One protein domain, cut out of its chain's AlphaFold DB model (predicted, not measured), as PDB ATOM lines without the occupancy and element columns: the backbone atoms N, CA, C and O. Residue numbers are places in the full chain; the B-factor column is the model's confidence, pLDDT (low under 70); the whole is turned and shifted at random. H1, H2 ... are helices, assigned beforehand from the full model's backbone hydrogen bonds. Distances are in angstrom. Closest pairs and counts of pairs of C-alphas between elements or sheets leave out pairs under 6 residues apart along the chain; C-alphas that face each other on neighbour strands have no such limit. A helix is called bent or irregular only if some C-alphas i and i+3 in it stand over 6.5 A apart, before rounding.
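Overview. This is residues 34 to 109 of the 140 residues of an uncharacterized protein of Anopheles funestus (UniProt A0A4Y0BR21). Two long helical stretches, H3 and the first arm of the bent helix H2, lie side by side and run opposite ways, while the second arm of H2 turns off across the first half of H3. The short H1 packs on H3 near residues 88 to 89, a long loop of residues 65 to 76 joins H2 to H3, and residues 97 to 103, of which 98 to 103 belong to H4, stick out from the body. The printed part has 76 residues with four named helices, in the order H1, H2, H3, H4, and no named strand: an all-helix class. It is loose, with a radius of gyration of the C-alphas of 14.4 A and spans of 41 by 33 by 19 A.

Along the chain. H1, residues 34 to 37, begins at C-alpha 34 (2.647, 47.618, -23.505) and is 5.1 A long. H2, residues 41 to 64, was assigned as one helix by its hydrogen bonds but is bent, with C-alphas 54 and 57 7.5 A apart. Its arm H2a, residues 41 to 54, measures 20.1 A and is irregular, with C-alphas 42 and 45 7.3 A apart; H2b, residues 57 to 64, measures 10.6 A. H3, residues 77 to 93, is 24.2 A long and begins at (-7.859, 31.711, -27.782). H4, residues 98 to 108, is 14.9 A long and ends at (-21.641, 56.314, -18.709).

Arrangement. H1 touches H3, closest at the C-alphas of Ile 34 and Ile 89, 6.3 A. H2a touches H3 at a shallow tilt of 22 degrees, opposite ways, closest at the C-alphas of Ile 41 and Ser 93, 6.0 A. H2b, about perpendicular to H2a at 74 degrees, touches residues 80 to 84 of H3 alone, closest at the C-alphas of Leu 59 and Leu 80, 6.1 A. H4 touches no helix. Each O i to N i+4 pair is within hydrogen-bond range in H2b, H3 and H4, and 8 of 10 are in H2a; H1 is too short for such a pair.

Size, cuts and confidence. The C-alphas farthest apart, those of Gly 72 and Ala 99, are 41.0 A apart. The printed part has no cut, and the link from H2 to H3 is long. The mean pLDDT of the printed part is 75.5; residues 34 to 36, 42, 68, 75 and 95 to 109 are under 70.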
ATOM      1  N   ILE A  34       3.583  47.013 -22.546       63.12
ATOM      2  CA  ILE A  34       2.647  47.618 -23.505       63.12
ATOM      3  C   ILE A  34       3.079  49.051 -23.837       63.12
ATOM      4  O   ILE A  34       2.901  49.486 -24.968       63.12
ATOM      5  N   GLU A  35       3.756  49.710 -22.892       62.62
ATOM      6  CA  GLU A  35       4.401  51.017 -23.039       62.62
ATOM      7  C   GLU A  35       5.444  51.065 -24.172       62.62
ATOM      8  O   GLU A  35       5.553  52.084 -24.849       62.62
ATOM      9  N   ASP A  36       6.150  49.960 -24.434       68.75
ATOM     10  CA  ASP A  36       7.136  49.847 -25.519       68.75
ATOM     11  C   ASP A  36       6.478  49.591 -26.890       68.75
ATOM     12  O   ASP A  36       7.115  49.767 -27.930       68.75
ATOM     13  N   GLU A  37       5.212  49.160 -26.909       72.69
ATOM     14  CA  GLU A  37       4.432  48.891 -28.128       72.69
ATOM     15  C   GLU A  37       3.484  50.048 -28.499       72.69
ATOM     16  O   GLU A  37       2.735  49.942 -29.477       72.69
ATOM     17  N   LEU A  38       3.526  51.164 -27.757       78.81
ATOM     18  CA  LEU A  38       2.784  52.378 -28.095       78.81
ATOM     19  C   LEU A  38       3.228  52.923 -29.451       78.81
ATOM     20  O   LEU A  38       4.416  53.026 -29.762       78.81
ATOM     21  N   PHE A  39       2.246  53.323 -30.248       77.31
ATOM     22  CA  PHE A  39       2.473  53.911 -31.559       77.31
ATOM     23  C   PHE A  39       2.024  55.383 -31.580       77.31
ATOM     24  O   PHE A  39       1.278  55.830 -30.704       77.31
ATOM     25  N   PRO A  40       2.485  56.179 -32.557       77.75
ATOM     26  CA  PRO A  40       2.164  57.598 -32.620       77.75
ATOM     27  C   PRO A  40       0.673  57.865 -32.861       77.75
ATOM     28  O   PRO A  40       0.032  57.205 -33.674       77.75
ATOM     29  N   ILE A  41       0.141  58.923 -32.239       72.06
ATOM     30  CA  ILE A  41      -1.293  59.275 -32.281       72.06
ATOM     31  C   ILE A  41      -1.829  59.459 -33.718       72.06
ATOM     32  O   ILE A  41      -2.998  59.202 -33.986       72.06
ATOM     33  N   TYR A  42      -0.998  59.888 -34.672       69.44
ATOM     34  CA  TYR A  42      -1.435  60.059 -36.063       69.44
ATOM     35  C   TYR A  42      -1.754  58.734 -36.779       69.44
ATOM     36  O   TYR A  42      -2.480  58.754 -37.767       69.44
ATOM     37  N   GLU A  43      -1.274  57.586 -36.282       75.62
ATOM     38  CA  GLU A  43      -1.592  56.258 -36.835       75.62
ATOM     39  C   GLU A  43      -2.888  55.667 -36.251       75.62
ATOM     40  O   GLU A  43      -3.320  54.586 -36.650       75.62
ATOM     41  N   CYS A  44      -3.525  56.360 -35.302       81.00
ATOM     42  CA  CYS A  44      -4.689  55.861 -34.576       81.00
ATOM     43  C   CYS A  44      -5.870  55.479 -35.461       81.00
ATOM     44  O   CYS A  44      -6.465  54.426 -35.245       81.00
ATOM     45  N   ASP A  45      -6.225  56.308 -36.441       76.69
ATOM     46  CA  ASP A  45      -7.383  56.042 -37.303       76.69
ATOM     47  C   ASP A  45      -7.157  54.780 -38.147       76.69
ATOM     48  O   ASP A  45      -7.968  53.854 -38.143       76.69
ATOM     49  N   GLU A  46      -5.988  54.679 -38.776       82.81
ATOM     50  CA  GLU A  46      -5.628  53.529 -39.601       82.81
ATOM     51  C   GLU A  46      -5.518  52.239 -38.773       82.81
ATOM     52  O   GLU A  46      -6.136  51.228 -39.119       82.81
ATOM     53  N   ARG A  47      -4.811  52.278 -37.633       82.81
ATOM     54  CA  ARG A  47      -4.629  51.111 -36.753       82.81
ATOM     55  C   ARG A  47      -5.912  50.667 -36.073       82.81
ATOM     56  O   ARG A  47      -6.151  49.466 -35.960       82.81
ATOM     57  N   SER A  48      -6.739  51.602 -35.608       84.62
ATOM     58  CA  SER A  48      -8.014  51.262 -34.969       84.62
ATOM     59  C   SER A  48      -8.998  50.670 -35.974       84.62
ATOM     60  O   SER A  48      -9.696  49.707 -35.649       84.62
ATOM     61  N   ARG A  49      -9.013  51.171 -37.215       86.00
ATOM     62  CA  ARG A  49      -9.829  50.606 -38.292       86.00
ATOM     63  C   ARG A  49      -9.363  49.208 -38.678       86.00
ATOM     64  O   ARG A  49     -10.193  48.306 -38.770       86.00
ATOM     65  N   ASP A  50      -8.062  49.017 -38.875       90.19
ATOM     66  CA  ASP A  50      -7.487  47.709 -39.204       90.19
ATOM     67  C   ASP A  50      -7.745  46.678 -38.095       90.19
ATOM     68  O   ASP A  50      -8.236  45.577 -38.357       90.19
ATOM     69  N   TRP A  51      -7.535  47.067 -36.836       91.56
ATOM     70  CA  TRP A  51      -7.914  46.245 -35.691       91.56
ATOM     71  C   TRP A  51      -9.408  45.921 -35.696       91.56
ATOM     72  O   TRP A  51      -9.775  44.763 -35.537       91.56
ATOM     73  N   THR A  52     -10.284  46.903 -35.931       86.44
ATOM     74  CA  THR A  52     -11.741  46.687 -35.942       86.44
ATOM     75  C   THR A  52     -12.133  45.641 -36.984       86.44
ATOM     76  O   THR A  52     -12.899  44.728 -36.685       86.44
ATOM     77  N   LEU A  53     -11.563  45.717 -38.189       88.62
ATOM     78  CA  LEU A  53     -11.838  44.756 -39.261       88.62
ATOM     79  C   LEU A  53     -11.403  43.332 -38.898       88.62
ATOM     80  O   LEU A  53     -12.103  42.377 -39.227       88.62
ATOM     81  N   ARG A  54     -10.261  43.185 -38.220       87.81
ATOM     82  CA  ARG A  54      -9.690  41.873 -37.879       87.81
ATOM     83  C   ARG A  54     -10.251  41.278 -36.591       87.81
ATOM     84  O   ARG A  54     -10.391  40.063 -36.484       87.81
ATOM     85  N   CYS A  55     -10.530  42.118 -35.604       88.25
ATOM     86  CA  CYS A  55     -10.681  41.702 -34.216       88.25
ATOM     87  C   CYS A  55     -12.070  41.960 -33.635       88.25
ATOM     88  O   CYS A  55     -12.414  41.305 -32.653       88.25
ATOM     89  N   LEU A  56     -12.889  42.848 -34.215       87.75
ATOM     90  CA  LEU A  56     -14.180  43.211 -33.620       87.75
ATOM     91  C   LEU A  56     -15.122  42.006 -33.516       87.75
ATOM     92  O   LEU A  56     -15.641  41.708 -32.442       87.75
ATOM     93  N   VAL A  57     -15.332  41.301 -34.626       85.25
ATOM     94  CA  VAL A  57     -16.242  40.149 -34.693       85.25
ATOM     95  C   VAL A  57     -15.792  39.000 -33.777       85.25
ATOM     96  O   VAL A  57     -16.589  38.587 -32.938       85.25
ATOM     97  N   PRO A  58     -14.539  38.500 -33.829       81.44
ATOM     98  CA  PRO A  58     -14.138  37.397 -32.959       81.44
ATOM     99  C   PRO A  58     -14.167  37.765 -31.468       81.44
ATOM    100  O   PRO A  58     -14.589  36.933 -30.663       81.44
ATOM    101  N   LEU A  59     -13.794  38.996 -31.077       82.81
ATOM    102  CA  LEU A  59     -13.892  39.415 -29.670       82.81
ATOM    103  C   LEU A  59     -15.337  39.511 -29.192       82.81
ATOM    104  O   LEU A  59     -15.642  39.049 -28.097       82.81
ATOM    105  N   THR A  60     -16.219  40.118 -29.989       80.56
ATOM    106  CA  THR A  60     -17.630  40.285 -29.610       80.56
ATOM    107  C   THR A  60     -18.351  38.944 -29.554       80.56
ATOM    108  O   THR A  60     -19.103  38.705 -28.608       80.56
ATOM    109  N   ASN A  61     -18.045  38.034 -30.483       81.38
ATOM    110  CA  ASN A  61     -18.556  36.668 -30.448       81.38
ATOM    111  C   ASN A  61     -18.107  35.927 -29.180       81.38
ATOM    112  O   ASN A  61     -18.925  35.329 -28.478       81.38
ATOM    113  N   ALA A  62     -16.816  36.015 -28.836       81.56
ATOM    114  CA  ALA A  62     -16.280  35.411 -27.618       81.56
ATOM    115  C   ALA A  62     -16.900  36.015 -26.349       81.56
ATOM    116  O   ALA A  62     -17.316  35.283 -25.452       81.56
ATOM    117  N   GLN A  63     -17.006  37.345 -26.277       77.38
ATOM    118  CA  GLN A  63     -17.541  38.054 -25.115       77.38
ATOM    119  C   GLN A  63     -19.015  37.728 -24.867       77.38
ATOM    120  O   GLN A  63     -19.419  37.549 -23.720       77.38
ATOM    121  N   MET A  64     -19.819  37.639 -25.925       74.88
ATOM    122  CA  MET A  64     -21.237  37.306 -25.800       74.88
ATOM    123  C   MET A  64     -21.489  35.803 -25.691       74.88
ATOM    124  O   MET A  64     -22.626  35.410 -25.455       74.88
ATOM    125  N   SER A  65     -20.453  34.961 -25.838       75.00
ATOM    126  CA  SER A  65     -20.595  33.502 -25.979       75.00
ATOM    127  C   SER A  65     -21.609  33.122 -27.069       75.00
ATOM    128  O   SER A  65     -22.313  32.118 -26.967       75.00
ATOM    129  N   VAL A  66     -21.712  33.965 -28.097       70.38
ATOM    130  CA  VAL A  66     -22.688  33.878 -29.185       70.38
ATOM    131  C   VAL A  66     -21.927  34.042 -30.482       70.38
ATOM    132  O   VAL A  66     -21.119  34.951 -30.625       70.38
ATOM    133  N   ASP A  67     -22.216  33.190 -31.455       75.31
ATOM    134  CA  ASP A  67     -21.683  33.355 -32.797       75.31
ATOM    135  C   ASP A  67     -22.613  34.245 -33.632       75.31
ATOM    136  O   ASP A  67     -23.597  33.772 -34.206       75.31
ATOM    137  N   LEU A  68     -22.309  35.547 -33.699       67.62
ATOM    138  CA  LEU A  68     -23.099  36.517 -34.468       67.62
ATOM    139  C   LEU A  68     -23.143  36.202 -35.967       67.62
ATOM    140  O   LEU A  68     -24.077  36.620 -36.651       67.62
ATOM    141  N   CYS A  69     -22.138  35.491 -36.477       76.00
ATOM    142  CA  CYS A  69     -22.011  35.170 -37.892       76.00
ATOM    143  C   CYS A  69     -22.463  33.741 -38.215       76.00
ATOM    144  O   CYS A  69     -22.439  33.366 -39.385       76.00
ATOM    145  N   GLN A  70     -22.888  32.963 -37.208       74.00
ATOM    146  CA  GLN A  70     -23.298  31.557 -37.342       74.00
ATOM    147  C   GLN A  70     -22.278  30.695 -38.112       74.00
ATOM    148  O   GLN A  70     -22.634  29.738 -38.794       74.00
ATOM    149  N   THR A  71     -21.000  31.042 -38.001       74.31
ATOM    150  CA  THR A  71     -19.866  30.296 -38.551       74.31
ATOM    151  C   THR A  71     -19.686  28.906 -37.931       74.31
ATOM    152  O   THR A  71     -19.106  28.031 -38.564       74.31
ATOM    153  N   GLY A  72     -20.191  28.672 -36.716       72.31
ATOM    154  CA  GLY A  72     -20.020  27.422 -35.971       72.31
ATOM    155  C   GLY A  72     -18.598  27.210 -35.441       72.31
ATOM    156  O   GLY A  72     -18.307  26.155 -34.880       72.31
ATOM    157  N   GLU A  73     -17.715  28.198 -35.601       71.75
ATOM    158  CA  GLU A  73     -16.324  28.140 -35.165       71.75
ATOM    159  C   GLU A  73     -16.167  28.722 -33.759       71.75
ATOM    160  O   GLU A  73     -16.619  29.826 -33.450       71.75
ATOM    161  N   SER A  74     -15.480  27.981 -32.888       71.00
ATOM    162  CA  SER A  74     -15.023  28.522 -31.611       71.00
ATOM    163  C   SER A  74     -13.831  29.452 -31.858       71.00
ATOM    164  O   SER A  74     -12.857  29.004 -32.473       71.00
ATOM    165  N   PRO A  75     -13.850  30.703 -31.371       69.19
ATOM    166  CA  PRO A  75     -12.753  31.631 -31.602       69.19
ATOM    167  C   PRO A  75     -11.454  31.117 -30.961       69.19
ATOM    168  O   PRO A  75     -11.430  30.767 -29.781       69.19
ATOM    169  N   ASP A  76     -10.372  31.080 -31.745       81.75
ATOM    170  CA  ASP A  76      -9.042  30.678 -31.278       81.75
ATOM    171  C   ASP A  76      -8.582  31.605 -30.140       81.75
ATOM    172  O   ASP A  76      -8.481  32.827 -30.290       81.75
ATOM    173  N   GLN A  77      -8.276  31.007 -28.989       82.06
ATOM    174  CA  GLN A  77      -7.859  31.711 -27.782       82.06
ATOM    175  C   GLN A  77      -6.605  32.569 -28.008       82.06
ATOM    176  O   GLN A  77      -6.474  33.636 -27.406       82.06
ATOM    177  N   HIS A  78      -5.707  32.154 -28.903       84.88
ATOM    178  CA  HIS A  78      -4.512  32.921 -29.244       84.88
ATOM    179  C   HIS A  78      -4.844  34.177 -30.066       84.88
ATOM    180  O   HIS A  78      -4.256  35.240 -29.851       84.88
ATOM    181  N   VAL A  79      -5.828  34.089 -30.968       84.56
ATOM    182  CA  VAL A  79      -6.331  35.241 -31.734       84.56
ATOM    183  C   VAL A  79      -7.022  36.232 -30.802       84.56
ATOM    184  O   VAL A  79      -6.749  37.429 -30.872       84.56
ATOM    185  N   LEU A  80      -7.839  35.740 -29.866       85.81
ATOM    186  CA  LEU A  80      -8.499  36.579 -28.865       85.81
ATOM    187  C   LEU A  80      -7.500  37.316 -27.971       85.81
ATOM    188  O   LEU A  80      -7.638  38.519 -27.763       85.81
ATOM    189  N   GLN A  81      -6.474  36.619 -27.474       86.12
ATOM    190  CA  GLN A  81      -5.429  37.230 -26.649       86.12
ATOM    191  C   GLN A  81      -4.658  38.312 -27.408       86.12
ATOM    192  O   GLN A  81      -4.432  39.394 -26.866       86.12
ATOM    193  N   ARG A  82      -4.299  38.058 -28.674       86.75
ATOM    194  CA  ARG A  82      -3.641  39.059 -29.523       86.75
ATOM    195  C   ARG A  82      -4.528  40.283 -29.722       86.75
ATOM    196  O   ARG A  82      -4.084  41.401 -29.491       86.75
ATOM    197  N   CYS A  83      -5.781  40.071 -30.106       87.62
ATOM    198  CA  CYS A  83      -6.719  41.157 -30.341       87.62
ATOM    199  C   CYS A  83      -6.996  41.977 -29.070       87.62
ATOM    200  O   CYS A  83      -7.116  43.199 -29.153       87.62
ATOM    201  N   ALA A  84      -7.049  41.336 -27.898       85.88
ATOM    202  CA  ALA A  84      -7.179  42.022 -26.614       85.88
ATOM    203  C   ALA A  84      -5.938  42.870 -26.285       85.88
ATOM    204  O   ALA A  84      -6.080  44.013 -25.854       85.88
ATOM    205  N   LYS A  85      -4.729  42.352 -26.549       86.88
ATOM    206  CA  LYS A  85      -3.480  43.110 -26.384       86.88
ATOM    207  C   LYS A  85      -3.433  44.321 -27.321       86.88
ATOM    208  O   LYS A  85      -3.152  45.428 -26.876       86.88
ATOM    209  N   GLU A  86      -3.769  44.131 -28.597       85.44
ATOM    210  CA  GLU A  86      -3.836  45.220 -29.582       85.44
ATOM    211  C   GLU A  86      -4.847  46.295 -29.162       85.44
ATOM    212  O   GLU A  86      -4.540  47.480 -29.249       85.44
ATOM    213  N   LEU A  87      -6.008  45.909 -28.622       84.06
ATOM    214  CA  LEU A  87      -6.998  46.859 -28.109       84.06
ATOM    215  C   LEU A  87      -6.460  47.692 -26.938       84.06
ATOM    216  O   LEU A  87      -6.722  48.892 -26.856       84.06
ATOM    217  N   GLN A  88      -5.688  47.072 -26.044       82.75
ATOM    218  CA  GLN A  88      -5.049  47.776 -24.936       82.75
ATOM    219  C   GLN A  88      -4.016  48.796 -25.437       82.75
ATOM    220  O   GLN A  88      -4.008  49.935 -24.968       82.75
ATOM    221  N   ILE A  89      -3.208  48.420 -26.433       83.75
ATOM    222  CA  ILE A  89      -2.236  49.316 -27.078       83.75
ATOM    223  C   ILE A  89      -2.956  50.471 -27.784       83.75
ATOM    224  O   ILE A  89      -2.549  51.620 -27.625       83.75
ATOM    225  N   LEU A  90      -4.043  50.202 -28.518       83.88
ATOM    226  CA  LEU A  90      -4.867  51.236 -29.161       83.88
ATOM    227  C   LEU A  90      -5.415  52.233 -28.133       83.88
ATOM    228  O   LEU A  90      -5.323  53.438 -28.342       83.88
ATOM    229  N   GLY A  91      -5.957  51.744 -27.015       80.81
ATOM    230  CA  GLY A  91      -6.525  52.596 -25.968       80.81
ATOM    231  C   GLY A  91      -5.499  53.520 -25.305       80.81
ATOM    232  O   GLY A  91      -5.839  54.643 -24.941       80.81
ATOM    233  N   GLN A  92      -4.246  53.071 -25.174       80.44
ATOM    234  CA  GLN A  92      -3.156  53.878 -24.612       80.44
ATOM    235  C   GLN A  92      -2.497  54.803 -25.644       80.44
ATOM    236  O   GLN A  92      -2.146  55.933 -25.314       80.44
ATOM    237  N   SER A  93      -2.359  54.346 -26.891       80.12
ATOM    238  CA  SER A  93      -1.740  55.110 -27.986       80.12
ATOM    239  C   SER A  93      -2.654  56.214 -28.511       80.12
ATOM    240  O   SER A  93      -2.179  57.247 -28.974       80.12
ATOM    241  N   CYS A  94      -3.970  56.011 -28.421       78.50
ATOM    242  CA  CYS A  94      -4.997  56.918 -28.921       78.50
ATOM    243  C   CYS A  94      -5.828  57.488 -27.770       78.50
ATOM    244  O   CYS A  94      -7.032  57.213 -27.695       78.50
ATOM    245  N   PRO A  95      -5.229  58.277 -26.856       65.81
ATOM    246  CA  PRO A  95      -6.003  58.962 -25.842       65.81
ATOM    247  C   PRO A  95      -6.952  59.905 -26.573       65.81
ATOM    248  O   PRO A  95      -6.534  60.866 -27.224       65.81
ATOM    249  N   GLN A  96      -8.245  59.590 -26.523       60.16
ATOM    250  CA  GLN A  96      -9.240  60.471 -27.102       60.16
ATOM    251  C   GLN A  96      -9.086  61.858 -26.468       60.16
ATOM    252  O   GLN A  96      -8.870  61.952 -25.253       60.16
ATOM    253  N   PRO A  97      -9.180  62.942 -27.258       58.28
ATOM    254  CA  PRO A  97      -9.114  64.284 -26.708       58.28
ATOM    255  C   PRO A  97     -10.155  64.414 -25.598       58.28
ATOM    256  O   PRO A  97     -11.255  63.872 -25.712       58.28
ATOM    257  N   VAL A  98      -9.788  65.128 -24.533       55.00
ATOM    258  CA  VAL A  98     -10.545  65.228 -23.272       55.00
ATOM    259  C   VAL A  98     -12.045  65.455 -23.509       55.00
ATOM    260  O   VAL A  98     -12.862  64.825 -22.857       55.00
ATOM    261  N   ALA A  99     -12.412  66.231 -24.535       56.31
ATOM    262  CA  ALA A  99     -13.798  66.455 -24.942       56.31
ATOM    263  C   ALA A  99     -14.580  65.176 -25.314       56.31
ATOM    264  O   ALA A  99     -15.742  65.050 -24.946       56.31
ATOM    265  N   VAL A 100     -13.980  64.217 -26.023       57.00
ATOM    266  CA  VAL A 100     -14.652  62.962 -26.410       57.00
ATOM    267  C   VAL A 100     -14.659  61.970 -25.244       57.00
ATOM    268  O   VAL A 100     -15.669  61.306 -25.017       57.00
ATOM    269  N   ALA A 101     -13.600  61.953 -24.427       58.75
ATOM    270  CA  ALA A 101     -13.576  61.203 -23.171       58.75
ATOM    271  C   ALA A 101     -14.639  61.713 -22.172       58.75
ATOM    272  O   ALA A 101     -15.313  60.910 -21.528       58.75
ATOM    273  N   ASP A 102     -14.854  63.029 -22.095       57.03
ATOM    274  CA  ASP A 102     -15.904  63.660 -21.291       57.03
ATOM    275  C   ASP A 102     -17.303  63.369 -21.845       57.03
ATOM    276  O   ASP A 102     -18.223  63.100 -21.074       57.03
ATOM    277  N   ILE A 103     -17.482  63.347 -23.171       59.12
ATOM    278  CA  ILE A 103     -18.735  62.899 -23.802       59.12
ATOM    279  C   ILE A 103     -19.008  61.426 -23.456       59.12
ATOM    280  O   ILE A 103     -20.117  61.094 -23.040       59.12
ATOM    281  N   ALA A 104     -18.007  60.545 -23.546       60.91
ATOM    282  CA  ALA A 104     -18.140  59.132 -23.191       60.91
ATOM    283  C   ALA A 104     -18.422  58.928 -21.691       60.91
ATOM    284  O   ALA A 104     -19.260  58.105 -21.320       60.91
ATOM    285  N   LYS A 105     -17.791  59.717 -20.816       57.12
ATOM    286  CA  LYS A 105     -18.049  59.729 -19.369       57.12
ATOM    287  C   LYS A 105     -19.460  60.225 -19.039       57.12
ATOM    288  O   LYS A 105     -20.132  59.632 -18.200       57.12
ATOM    289  N   ASN A 106     -19.948  61.247 -19.744       56.25
ATOM    290  CA  ASN A 106     -21.334  61.714 -19.644       56.25
ATOM    291  C   ASN A 106     -22.344  60.687 -20.184       56.25
ATOM    292  O   ASN A 106     -23.482  60.665 -19.729       56.25
ATOM    293  N   MET A 107     -21.934  59.805 -21.100       54.25
ATOM    294  CA  MET A 107     -22.755  58.679 -21.566       54.25
ATOM    295  C   MET A 107     -22.744  57.487 -20.591       54.25
ATOM    296  O   MET A 107     -23.738  56.771 -20.505       54.25
ATOM    297  N   GLN A 108     -21.670  57.292 -19.812       57.00
ATOM    298  CA  GLN A 108     -21.641  56.314 -18.709       57.00
ATOM    299  C   GLN A 108     -22.521  56.748 -17.524       57.00
ATOM    300  O   GLN A 108     -23.114  55.905 -16.853       57.00
ATOM    301  N   ILE A 109     -22.661  58.058 -17.284       56.50
ATOM    302  CA  ILE A 109     -23.594  58.624 -16.298       56.50
ATOM    303  C   ILE A 109     -24.941  58.883 -16.986       56.50
ATOM    304  O   ILE A 109     -25.354  60.017 -17.215       56.50
TER     305      ILE A 109